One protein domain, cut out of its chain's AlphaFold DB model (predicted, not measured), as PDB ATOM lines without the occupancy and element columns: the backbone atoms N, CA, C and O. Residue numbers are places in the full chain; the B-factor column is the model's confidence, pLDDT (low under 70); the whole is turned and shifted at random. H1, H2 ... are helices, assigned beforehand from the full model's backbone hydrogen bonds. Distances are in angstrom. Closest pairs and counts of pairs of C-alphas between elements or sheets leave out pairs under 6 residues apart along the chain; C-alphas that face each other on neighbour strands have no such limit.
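Overview. This is residues 4 to 74 of the 98 residues of an uncharacterized protein of Butyrivibrio hungatei (UniProt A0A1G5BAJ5). Picture an open, elongated frame: the long helix H2 spans the space between two shorter helices, H1 set steeply at its first end and H3 beyond its last end. A long loop, residues 15 to 35, leads from H1 to the first end of H2, and a tail, residues 64 to 74, folds back from H3 toward the middle of the length, while residues 51 to 57 stick out at the H3 end. The printed part has 71 residues with three named helices, in the order H1, H2, H3, and no named strand; the class is all helix, though under half of the residues, 35 of 71, are in named elements. The whole is only just loose, close to compact, with a radius of gyration of the C-alphas of 13.5 A and spans of 38 by 24 by 20 A.

Arrangement. Start with H1, residues 4 to 14, and look from it to H2, residues 36 to 50. The two touch, with 4 pairs of C-alphas within 8 A, and H2 does so with residues 36 to 40 alone. Their closest C-alphas are those of Glu 5 and Val 37, 6.8 A apart. They run opposite ways at a steep tilt of 58 degrees. Go on to H3, residues 55 to 63, which is close to H2 but not clearly touching it: the closest C-alphas, those of Tyr 50 and Arg 58, are 7.0 A apart. H2 and H3 run opposite ways at a steep tilt of 41 degrees. H1 and H3 are apart. In H1 and H3 every O i to N i+4 pair is within hydrogen-bond range; in H2, 9 of 11 are.

Along the chain. Find C-alpha 4 at (18.017, -2.535, -33.702); from there H1 runs through residue 14, 15.3 A from first to last C-alpha. Pass along residues 15 to 35 to C-alpha 36 at (18.212, 6.294, -24.051), where H2 begins; it is the longest helix, 15 residues and 20.2 A, and ends at residue 50. H3 begins at residue 55 and ends at C-alpha 63, (43.172, 10.510, -23.566), 12.3 A from its first C-alpha.

Size, cuts and confidence. Look for the two C-alphas farthest apart at Lys 14 and Glu 56, 38.5 A from each other. The printed part has no cut. The link from H1 to H2, 21 residues, is long, and the link from H2 to H3, 4 residues, is tight. Residues 51 to 57, of which 55 to 57 belong to H3, stand free. In the B-factor column the mean pLDDT of the printed part is 74.1, and you will find it under 70 at residue 47, residue 50 and residues 57 to 74; H1 has a mean of 94 and H3 of 60.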
ATOM      1  N   GLU A   4      16.725  -2.646 -34.363       92.50
ATOM      2  CA  GLU A   4      18.017  -2.535 -33.702       92.50
ATOM      3  C   GLU A   4      17.900  -1.662 -32.447       92.50
ATOM      4  O   GLU A   4      18.240  -2.123 -31.359       92.50
ATOM      5  N   GLU A   5      17.298  -0.471 -32.562       92.25
ATOM      6  CA  GLU A   5      17.006   0.406 -31.415       92.25
ATOM      7  C   GLU A   5      16.151  -0.316 -30.366       92.25
ATOM      8  O   GLU A   5      16.431  -0.251 -29.171       92.25
ATOM      9  N   ARG A   6      15.131  -1.065 -30.806       94.69
ATOM     10  CA  ARG A   6      14.281  -1.844 -29.898       94.69
ATOM     11  C   ARG A   6      15.066  -2.937 -29.172       94.69
ATOM     12  O   ARG A   6      14.795  -3.182 -27.999       94.69
ATOM     13  N   LYS A   7      15.997  -3.612 -29.850       95.38
ATOM     14  CA  LYS A   7      16.834  -4.653 -29.238       95.38
ATOM     15  C   LYS A   7      17.749  -4.053 -28.167       95.38
ATOM     16  O   LYS A   7      17.778  -4.572 -27.055       95.38
ATOM     17  N   LEU A   8      18.419  -2.944 -28.481       92.88
ATOM     18  CA  LEU A   8      19.299  -2.242 -27.542       92.88
ATOM     19  C   LEU A   8      18.523  -1.706 -26.334       92.88
ATOM     20  O   LEU A   8      18.941  -1.913 -25.200       92.88
ATOM     21  N   LEU A   9      17.345  -1.115 -26.553       93.81
ATOM     22  CA  LEU A   9      16.476  -0.661 -25.465       93.81
ATOM     23  C   LEU A   9      16.032  -1.823 -24.561       93.81
ATOM     24  O   LEU A   9      15.964  -1.680 -23.344       93.81
ATOM     25  N   GLN A  10      15.736  -2.990 -25.136       95.25
ATOM     26  CA  GLN A  10      15.385  -4.176 -24.352       95.25
ATOM     27  C   GLN A  10      16.554  -4.688 -23.509       95.25
ATOM     28  O   GLN A  10      16.326  -5.141 -22.391       95.25
ATOM     29  N   GLU A  11      17.780  -4.651 -24.026       95.69
ATOM     30  CA  GLU A  11      18.985  -5.005 -23.267       95.69
ATOM     31  C   GLU A  11      19.245  -3.993 -22.141       95.69
ATOM     32  O   GLU A  11      19.447  -4.398 -21.000       95.69
ATOM     33  N   TRP A  12      19.116  -2.696 -22.427       92.81
ATOM     34  CA  TRP A  12      19.222  -1.611 -21.446       92.81
ATOM     35  C   TRP A  12      18.249  -1.776 -20.272       92.81
ATOM     36  O   TRP A  12      18.662  -1.809 -19.114       92.81
ATOM     37  N   VAL A  13      16.961  -1.982 -20.566       94.56
ATOM     38  CA  VAL A  13      15.931  -2.186 -19.535       94.56
ATOM     39  C   VAL A  13      16.149  -3.493 -18.767       94.56
ATOM     40  O   VAL A  13      15.936  -3.543 -17.557       94.56
ATOM     41  N   LYS A  14      16.617  -4.562 -19.429       95.56
ATOM     42  CA  LYS A  14      16.972  -5.826 -18.752       95.56
ATOM     43  C   LYS A  14      18.115  -5.662 -17.751       95.56
ATOM     44  O   LYS A  14      18.142  -6.402 -16.772       95.56
ATOM     45  N   ASN A  15      19.013  -4.708 -17.980       93.06
ATOM     46  CA  ASN A  15      20.111  -4.392 -17.068       93.06
ATOM     47  C   ASN A  15      19.668  -3.538 -15.865       93.06
ATOM     48  O   ASN A  15      20.495  -3.218 -15.018       93.06
ATOM     49  N   GLY A  16      18.373  -3.214 -15.755       94.69
ATOM     50  CA  GLY A  16      17.798  -2.491 -14.619       94.69
ATOM     51  C   GLY A  16      17.693  -0.981 -14.815       94.69
ATOM     52  O   GLY A  16      17.273  -0.289 -13.892       94.69
ATOM     53  N   ASN A  17      18.029  -0.472 -16.000       93.94
ATOM     54  CA  ASN A  17      18.001   0.957 -16.279       93.94
ATOM     55  C   ASN A  17      16.617   1.425 -16.754       93.94
ATOM     56  O   ASN A  17      15.873   0.679 -17.406       93.94
ATOM     57  N   SER A  18      16.277   2.686 -16.476       92.81
ATOM     58  CA  SER A  18      15.053   3.304 -16.991       92.81
ATOM     59  C   SER A  18      15.163   3.571 -18.498       92.81
ATOM     60  O   SER A  18      16.196   4.058 -18.958       92.81
ATOM     61  N   PRO A  19      14.104   3.334 -19.298       91.06
ATOM     62  CA  PRO A  19      14.094   3.717 -20.711       91.06
ATOM     63  C   PRO A  19      14.124   5.240 -20.921       91.06
ATOM     64  O   PRO A  19      14.433   5.683 -22.023       91.06
ATOM     65  N   TYR A  20      13.793   6.021 -19.885       91.25
ATOM     66  CA  TYR A  20      13.781   7.488 -19.897       91.25
ATOM     67  C   TYR A  20      15.078   8.111 -19.379       91.25
ATOM     68  O   TYR A  20      15.212   9.326 -19.395       91.25
ATOM     69  N   GLU A  21      16.010   7.290 -18.903       87.38
ATOM     70  CA  GLU A  21      17.332   7.740 -18.487       87.38
ATOM     71  C   GLU A  21      18.340   7.376 -19.565       87.38
ATOM     72  O   GLU A  21      18.226   6.345 -20.236       87.38
ATOM     73  N   ASN A  22      19.356   8.213 -19.698       80.88
ATOM     74  CA  ASN A  22      20.549   7.887 -20.443       80.88
ATOM     75  C   ASN A  22      21.717   7.951 -19.447       80.88
ATOM     76  O   ASN A  22      21.856   8.924 -18.710       80.88
ATOM     77  N   GLY A  23      22.488   6.867 -19.337       77.94
ATOM     78  CA  GLY A  23      23.537   6.737 -18.311       77.94
ATOM     79  C   GLY A  23      24.695   7.729 -18.461       77.94
ATOM     80  O   GLY A  23      25.519   7.836 -17.559       77.94
ATOM     81  N   ASP A  24      24.725   8.450 -19.581       76.19
ATOM     82  CA  ASP A  24      25.778   9.372 -19.989       76.19
ATOM     83  C   ASP A  24      25.391  10.850 -19.764       76.19
ATOM     84  O   ASP A  24      26.144  11.742 -20.145       76.19
ATOM     85  N   TYR A  25      24.229  11.119 -19.149       78.00
ATOM     86  CA  TYR A  25      23.701  12.462 -18.850       78.00
ATOM     87  C   TYR A  25      23.651  13.415 -20.057       78.00
ATOM     88  O   TYR A  25      23.803  14.628 -19.925       78.00
ATOM     89  N   VAL A  26      23.411  12.871 -21.248       79.88
ATOM     90  CA  VAL A  26      23.303  13.641 -22.485       79.88
ATOM     91  C   VAL A  26      21.997  14.433 -22.491       79.88
ATOM     92  O   VAL A  26      20.918  13.893 -22.215       79.88
ATOM     93  N   CYS A  27      22.102  15.706 -22.851       79.12
ATOM     94  CA  CYS A  27      20.979  16.614 -23.035       79.12
ATOM     95  C   CYS A  27      20.859  17.041 -24.501       79.12
ATOM     96  O   CYS A  27      21.837  17.001 -25.247       79.12
ATOM     97  N   ASP A  28      19.654  17.434 -24.907       76.38
ATOM     98  CA  ASP A  28      19.422  18.057 -26.210       76.38
ATOM     99  C   ASP A  28      19.906  19.522 -26.238       76.38
ATOM    100  O   ASP A  28      20.378  20.062 -25.233       76.38
ATOM    101  N   ASP A  29      19.755  20.186 -27.385       78.00
ATOM    102  CA  ASP A  29      20.157  21.588 -27.581       78.00
ATOM    103  C   ASP A  29      19.429  22.581 -26.645       78.00
ATOM    104  O   ASP A  29      19.864  23.721 -26.496       78.00
ATOM    105  N   ASN A  30      18.328  22.163 -26.006       78.50
ATOM    106  CA  ASN A  30      17.574  22.951 -25.024       78.50
ATOM    107  C   ASN A  30      17.922  22.558 -23.576       78.50
ATOM    108  O   ASN A  30      17.153  22.847 -22.648       78.50
ATOM    109  N   CYS A  31      19.032  21.840 -23.385       74.50
ATOM    110  CA  CYS A  31      19.477  21.285 -22.111       74.50
ATOM    111  C   CYS A  31      18.455  20.339 -21.453       74.50
ATOM    112  O   CYS A  31      18.500  20.131 -20.238       74.50
ATOM    113  N   GLN A  32      17.528  19.756 -22.220       77.19
ATOM    114  CA  GLN A  32      16.606  18.759 -21.689       77.19
ATOM    115  C   GLN A  32      17.281  17.386 -21.681       77.19
ATOM    116  O   GLN A  32      17.830  16.982 -22.712       77.19
ATOM    117  N   PRO A  33      17.225  16.636 -20.564       80.38
ATOM    118  CA  PRO A  33      17.760  15.283 -20.512       80.38
ATOM    119  C   PRO A  33      17.134  14.415 -21.600       80.38
ATOM    120  O   PRO A  33      15.907  14.334 -21.723       80.38
ATOM    121  N   MET A  34      17.974  13.750 -22.384       87.44
ATOM    122  CA  MET A  34      17.489  12.838 -23.411       87.44
ATOM    123  C   MET A  34      17.124  11.473 -22.824       87.44
ATOM    124  O   MET A  34      17.675  11.022 -21.824       87.44
ATOM    125  N   ASP A  35      16.215  10.761 -23.487       90.44
ATOM    126  CA  ASP A  35      16.021   9.340 -23.214       90.44
ATOM    127  C   ASP A  35      17.123   8.495 -23.881       90.44
ATOM    128  O   ASP A  35      17.892   8.975 -24.725       90.44
ATOM    129  N   PHE A  36      17.210   7.215 -23.510       89.12
ATOM    130  CA  PHE A  36      18.212   6.294 -24.051       89.12
ATOM    131  C   PHE A  36      18.188   6.218 -25.588       89.12
ATOM    132  O   PHE A  36      19.233   6.173 -26.232       89.12
ATOM    133  N   VAL A  37      17.002   6.216 -26.201       89.88
ATOM    134  CA  VAL A  37      16.859   6.029 -27.654       89.88
ATOM    135  C   VAL A  37      17.243   7.295 -28.414       89.88
ATOM    136  O   VAL A  37      17.877   7.200 -29.465       89.88
ATOM    137  N   ASN A  38      16.894   8.470 -27.900       87.81
ATOM    138  CA  ASN A  38      17.313   9.742 -28.480       87.81
ATOM    139  C   ASN A  38      18.824   9.927 -28.333       87.81
ATOM    140  O   ASN A  38      19.481  10.294 -29.304       87.81
ATOM    141  N   THR A  39      19.384   9.528 -27.189       87.50
ATOM    142  CA  THR A  39      20.836   9.493 -26.974       87.50
ATOM    143  C   THR A  39      21.526   8.582 -27.994       87.50
ATOM    144  O   THR A  39      22.483   9.001 -28.639       87.50
ATOM    145  N   LEU A  40      21.006   7.370 -28.240       85.69
ATOM    146  CA  LEU A  40      21.538   6.451 -29.261       85.69
ATOM    147  C   LEU A  40      21.551   7.042 -30.675       85.69
ATOM    148  O   LEU A  40      22.491   6.798 -31.427       85.69
ATOM    149  N   ARG A  41      20.513   7.790 -31.053       86.44
ATOM    150  CA  ARG A  41      20.456   8.439 -32.371       86.44
ATOM    151  C   ARG A  41      21.455   9.579 -32.465       86.44
ATOM    152  O   ARG A  41      22.169   9.686 -33.454       86.44
ATOM    153  N   PHE A  42      21.527  10.387 -31.414       82.00
ATOM    154  CA  PHE A  42      22.440  11.519 -31.355       82.00
ATOM    155  C   PHE A  42      23.909  11.072 -31.340       82.00
ATOM    156  O   PHE A  42      24.767  11.731 -31.921       82.00
ATOM    157  N   TRP A  43      24.204   9.897 -30.775       75.06
ATOM    158  CA  TRP A  43      25.536   9.294 -30.809       75.06
ATOM    159  C   TRP A  43      26.099   9.114 -32.226       75.06
ATOM    160  O   TRP A  43      27.315   9.220 -32.410       75.06
ATOM    161  N   GLU A  44      25.263   8.865 -33.242       72.25
ATOM    162  CA  GLU A  44      25.732   8.796 -34.633       72.25
ATOM    163  C   GLU A  44      26.227  10.159 -35.131       72.25
ATOM    164  O   GLU A  44      27.286  10.236 -35.766       72.25
ATOM    165  N   ASP A  45      25.519  11.232 -34.782       72.12
ATOM    166  CA  ASP A  45      25.887  12.604 -35.128       72.12
ATOM    167  C   ASP A  45      27.134  13.058 -34.358       72.12
ATOM    168  O   ASP A  45      28.085  13.547 -34.973       72.12
ATOM    169  N   ILE A  46      27.207  12.771 -33.052       71.31
ATOM    170  CA  ILE A  46      28.407  12.964 -32.217       71.31
ATOM    171  C   ILE A  46      29.618  12.284 -32.858       71.31
ATOM    172  O   ILE A  46      30.668  12.900 -33.063       71.31
ATOM    173  N   ARG A  47      29.477  11.007 -33.225       68.00
ATOM    174  CA  ARG A  47      30.562  10.227 -33.824       68.00
ATOM    175  C   ARG A  47      30.967  10.784 -35.184       68.00
ATOM    176  O   ARG A  47      32.149  10.757 -35.536       68.00
ATOM    177  N   LYS A  48      30.011  11.287 -35.963       71.69
ATOM    178  CA  LYS A  48      30.266  11.923 -37.257       71.69
ATOM    179  C   LYS A  48      30.999  13.258 -37.105       71.69
ATOM    180  O   LYS A  48      31.903  13.511 -37.902       71.69
ATOM    181  N   CYS A  49      30.661  14.071 -36.107       71.31
ATOM    182  CA  CYS A  49      31.383  15.302 -35.773       71.31
ATOM    183  C   CYS A  49      32.800  14.995 -35.276       71.31
ATOM    184  O   CYS A  49      33.767  15.521 -35.820       71.31
ATOM    185  N   TYR A  50      32.945  14.044 -34.350       68.88
ATOM    186  CA  TYR A  50      34.249  13.568 -33.881       68.88
ATOM    187  C   TYR A  50      35.136  13.089 -35.039       68.88
ATOM    188  O   TYR A  50      36.316  13.426 -35.126       68.88
ATOM    189  N   ASN A  51      34.553  12.362 -35.996       72.56
ATOM    190  CA  ASN A  51      35.251  11.887 -37.187       72.56
ATOM    191  C   ASN A  51      35.605  12.979 -38.210       72.56
ATOM    192  O   ASN A  51      36.267  12.662 -39.204       72.56
ATOM    193  N   GLN A  52      35.207  14.228 -37.990       77.12
ATOM    194  CA  GLN A  52      35.620  15.380 -38.793       77.12
ATOM    195  C   GLN A  52      36.715  16.208 -38.112       77.12
ATOM    196  O   GLN A  52      37.432  16.921 -38.809       77.12
ATOM    197  N   LEU A  53      36.913  16.061 -36.797       73.44
ATOM    198  CA  LEU A  53      37.976  16.759 -36.071       73.44
ATOM    199  C   LEU A  53      39.373  16.333 -36.564       73.44
ATOM    200  O   LEU A  53      39.556  15.169 -36.951       73.44
ATOM    201  N   PRO A  54      40.385  17.211 -36.531       78.06
ATOM    202  CA  PRO A  54      41.780  16.832 -36.726       78.06
ATOM    203  C   PRO A  54      42.218  15.712 -35.769       78.06
ATOM    204  O   PRO A  54      41.723  15.583 -34.652       78.06
ATOM    205  N   ILE A  55      43.181  14.888 -36.192       74.25
ATOM    206  CA  ILE A  55      43.671  13.745 -35.394       74.25
ATOM    207  C   ILE A  55      44.230  14.198 -34.036       74.25
ATOM    208  O   ILE A  55      44.109  13.472 -33.053       74.25
ATOM    209  N   GLU A  56      44.839  15.381 -33.982       72.62
ATOM    210  CA  GLU A  56      45.402  15.958 -32.758       72.62
ATOM    211  C   GLU A  56      44.311  16.236 -31.717       72.62
ATOM    212  O   GLU A  56      44.438  15.804 -30.576       72.62
ATOM    213  N   GLU A  57      43.190  16.826 -32.135       65.25
ATOM    214  CA  GLU A  57      42.036  17.093 -31.266       65.25
ATOM    215  C   GLU A  57      41.352  15.799 -30.806       65.25
ATOM    216  O   GLU A  57      40.982  15.661 -29.641       65.25
ATOM    217  N   ARG A  58      41.266  14.792 -31.685       62.12
ATOM    218  CA  ARG A  58      40.734  13.468 -31.320       62.12
ATOM    219  C   ARG A  58      41.560  12.770 -30.241       62.12
ATOM    220  O   ARG A  58      40.998  12.115 -29.371       62.12
ATOM    221  N   ARG A  59      42.891  12.891 -30.294       56.50
ATOM    222  CA  ARG A  59      43.791  12.267 -29.307       56.50
ATOM    223  C   ARG A  59      43.632  12.875 -27.920       56.50
ATOM    224  O   ARG A  59      43.701  12.129 -26.951       56.50
ATOM    225  N   SER A  60      43.393  14.181 -27.843       58.03
ATOM    226  CA  SER A  60      43.105  14.857 -26.577       58.03
ATOM    227  C   SER A  60      41.781  14.376 -25.980       58.03
ATOM    228  O   SER A  60      41.738  14.035 -24.807       58.03
ATOM    229  N   ILE A  61      40.737  14.220 -26.804       59.03
ATOM    230  CA  ILE A  61      39.426  13.704 -26.366       59.03
ATOM    231  C   ILE A  61      39.508  12.235 -25.910       59.03
ATOM    232  O   ILE A  61      38.845  11.839 -24.960       59.03
ATOM    233  N   GLN A  62      40.321  11.409 -26.574       49.56
ATOM    234  CA  GLN A  62      40.443   9.981 -26.259       49.56
ATOM    235  C   GLN A  62      41.378   9.688 -25.067       49.56
ATOM    236  O   GLN A  62      41.358   8.580 -24.533       49.56
ATOM    237  N   GLY A  63      42.215  10.651 -24.667       43.56
ATOM    238  CA  GLY A  63      43.172  10.510 -23.566       43.56
ATOM    239  C   GLY A  63      42.579  10.700 -22.166       43.56
ATOM    240  O   GLY A  63      43.221  10.301 -21.197       43.56
ATOM    241  N   GLU A  64      41.370  11.260 -22.048       47.03
ATOM    242  CA  GLU A  64      40.808  11.751 -20.779       47.03
ATOM    243  C   GLU A  64      39.452  11.116 -20.413       47.03
ATOM    244  O   GLU A  64      38.523  11.812 -20.028       47.03
ATOM    245  N   ASN A  65      39.377   9.778 -20.435       38.16
ATOM    246  CA  ASN A  65      38.255   8.906 -20.019       38.16
ATOM    247  C   ASN A  65      37.440   8.321 -21.185       38.16
ATOM    248  O   ASN A  65      37.149   8.972 -22.180       38.16
ATOM    249  N   GLU A  66      37.041   7.053 -21.045       41.31
ATOM    250  CA  GLU A  66      36.300   6.256 -22.040       41.31
ATOM    251  C   GLU A  66      34.862   6.760 -22.331       41.31
ATOM    252  O   GLU A  66      34.092   6.078 -23.007       41.31
ATOM    253  N   THR A  67      34.505   7.968 -21.885       41.59
ATOM    254  CA  THR A  67      33.212   8.618 -22.119       41.59
ATOM    255  C   THR A  67      33.429   9.857 -22.985       41.59
ATOM    256  O   THR A  67      33.989  10.854 -22.542       41.59
ATOM    257  N   LEU A  68      32.979   9.800 -24.241       43.34
ATOM    258  CA  LEU A  68      32.939  10.943 -25.158       43.34
ATOM    259  C   LEU A  68      31.919  11.975 -24.642       43.34
ATOM    260  O   LEU A  68      30.768  11.978 -25.068       43.34
ATOM    261  N   VAL A  69      32.321  12.855 -23.726       41.00
ATOM    262  CA  VAL A  69      31.490  13.996 -23.330       41.00
ATOM    263  C   VAL A  69      31.685  15.100 -24.373       41.00
ATOM    264  O   VAL A  69      32.606  15.907 -24.280       41.00
ATOM    265  N   LEU A  70      30.839  15.140 -25.408       39.41
ATOM    266  CA  LEU A  70      30.725  16.340 -26.240       39.41
ATOM    267  C   LEU A  70      29.906  17.385 -25.478       39.41
ATOM    268  O   LEU A  70      28.719  17.570 -25.738       39.41
ATOM    269  N   VAL A  71      30.543  18.074 -24.530       37.03
ATOM    270  CA  VAL A  71      29.994  19.326 -24.003       37.03
ATOM    271  C   VAL A  71      30.158  20.373 -25.104       37.03
ATOM    272  O   VAL A  71      31.239  20.931 -25.310       37.03
ATOM    273  N   SER A  72      29.083  20.630 -25.852       38.50
ATOM    274  CA  SER A  72      28.917  21.931 -26.504       38.50
ATOM    275  C   SER A  72      29.098  22.978 -25.409       38.50
ATOM    276  O   SER A  72      28.329  22.967 -24.453       38.50
ATOM    277  N   HIS A  73      30.160  23.786 -25.507       39.34
ATOM    278  CA  HIS A  73      30.639  24.705 -24.474       39.34
ATOM    279  C   HIS A  73      29.489  25.546 -23.912       39.34
ATOM    280  O   HIS A  73      29.096  26.565 -24.473       39.34
ATOM    281  N   SER A  74      28.925  25.076 -22.810       42.31
ATOM    282  CA  SER A  74      27.936  25.780 -22.021       42.31
ATOM    283  C   SER A  74      28.448  25.689 -20.602       42.31
ATOM    284  O   SER A  74      28.334  24.663 -19.938       42.31
TER     285      SER A  74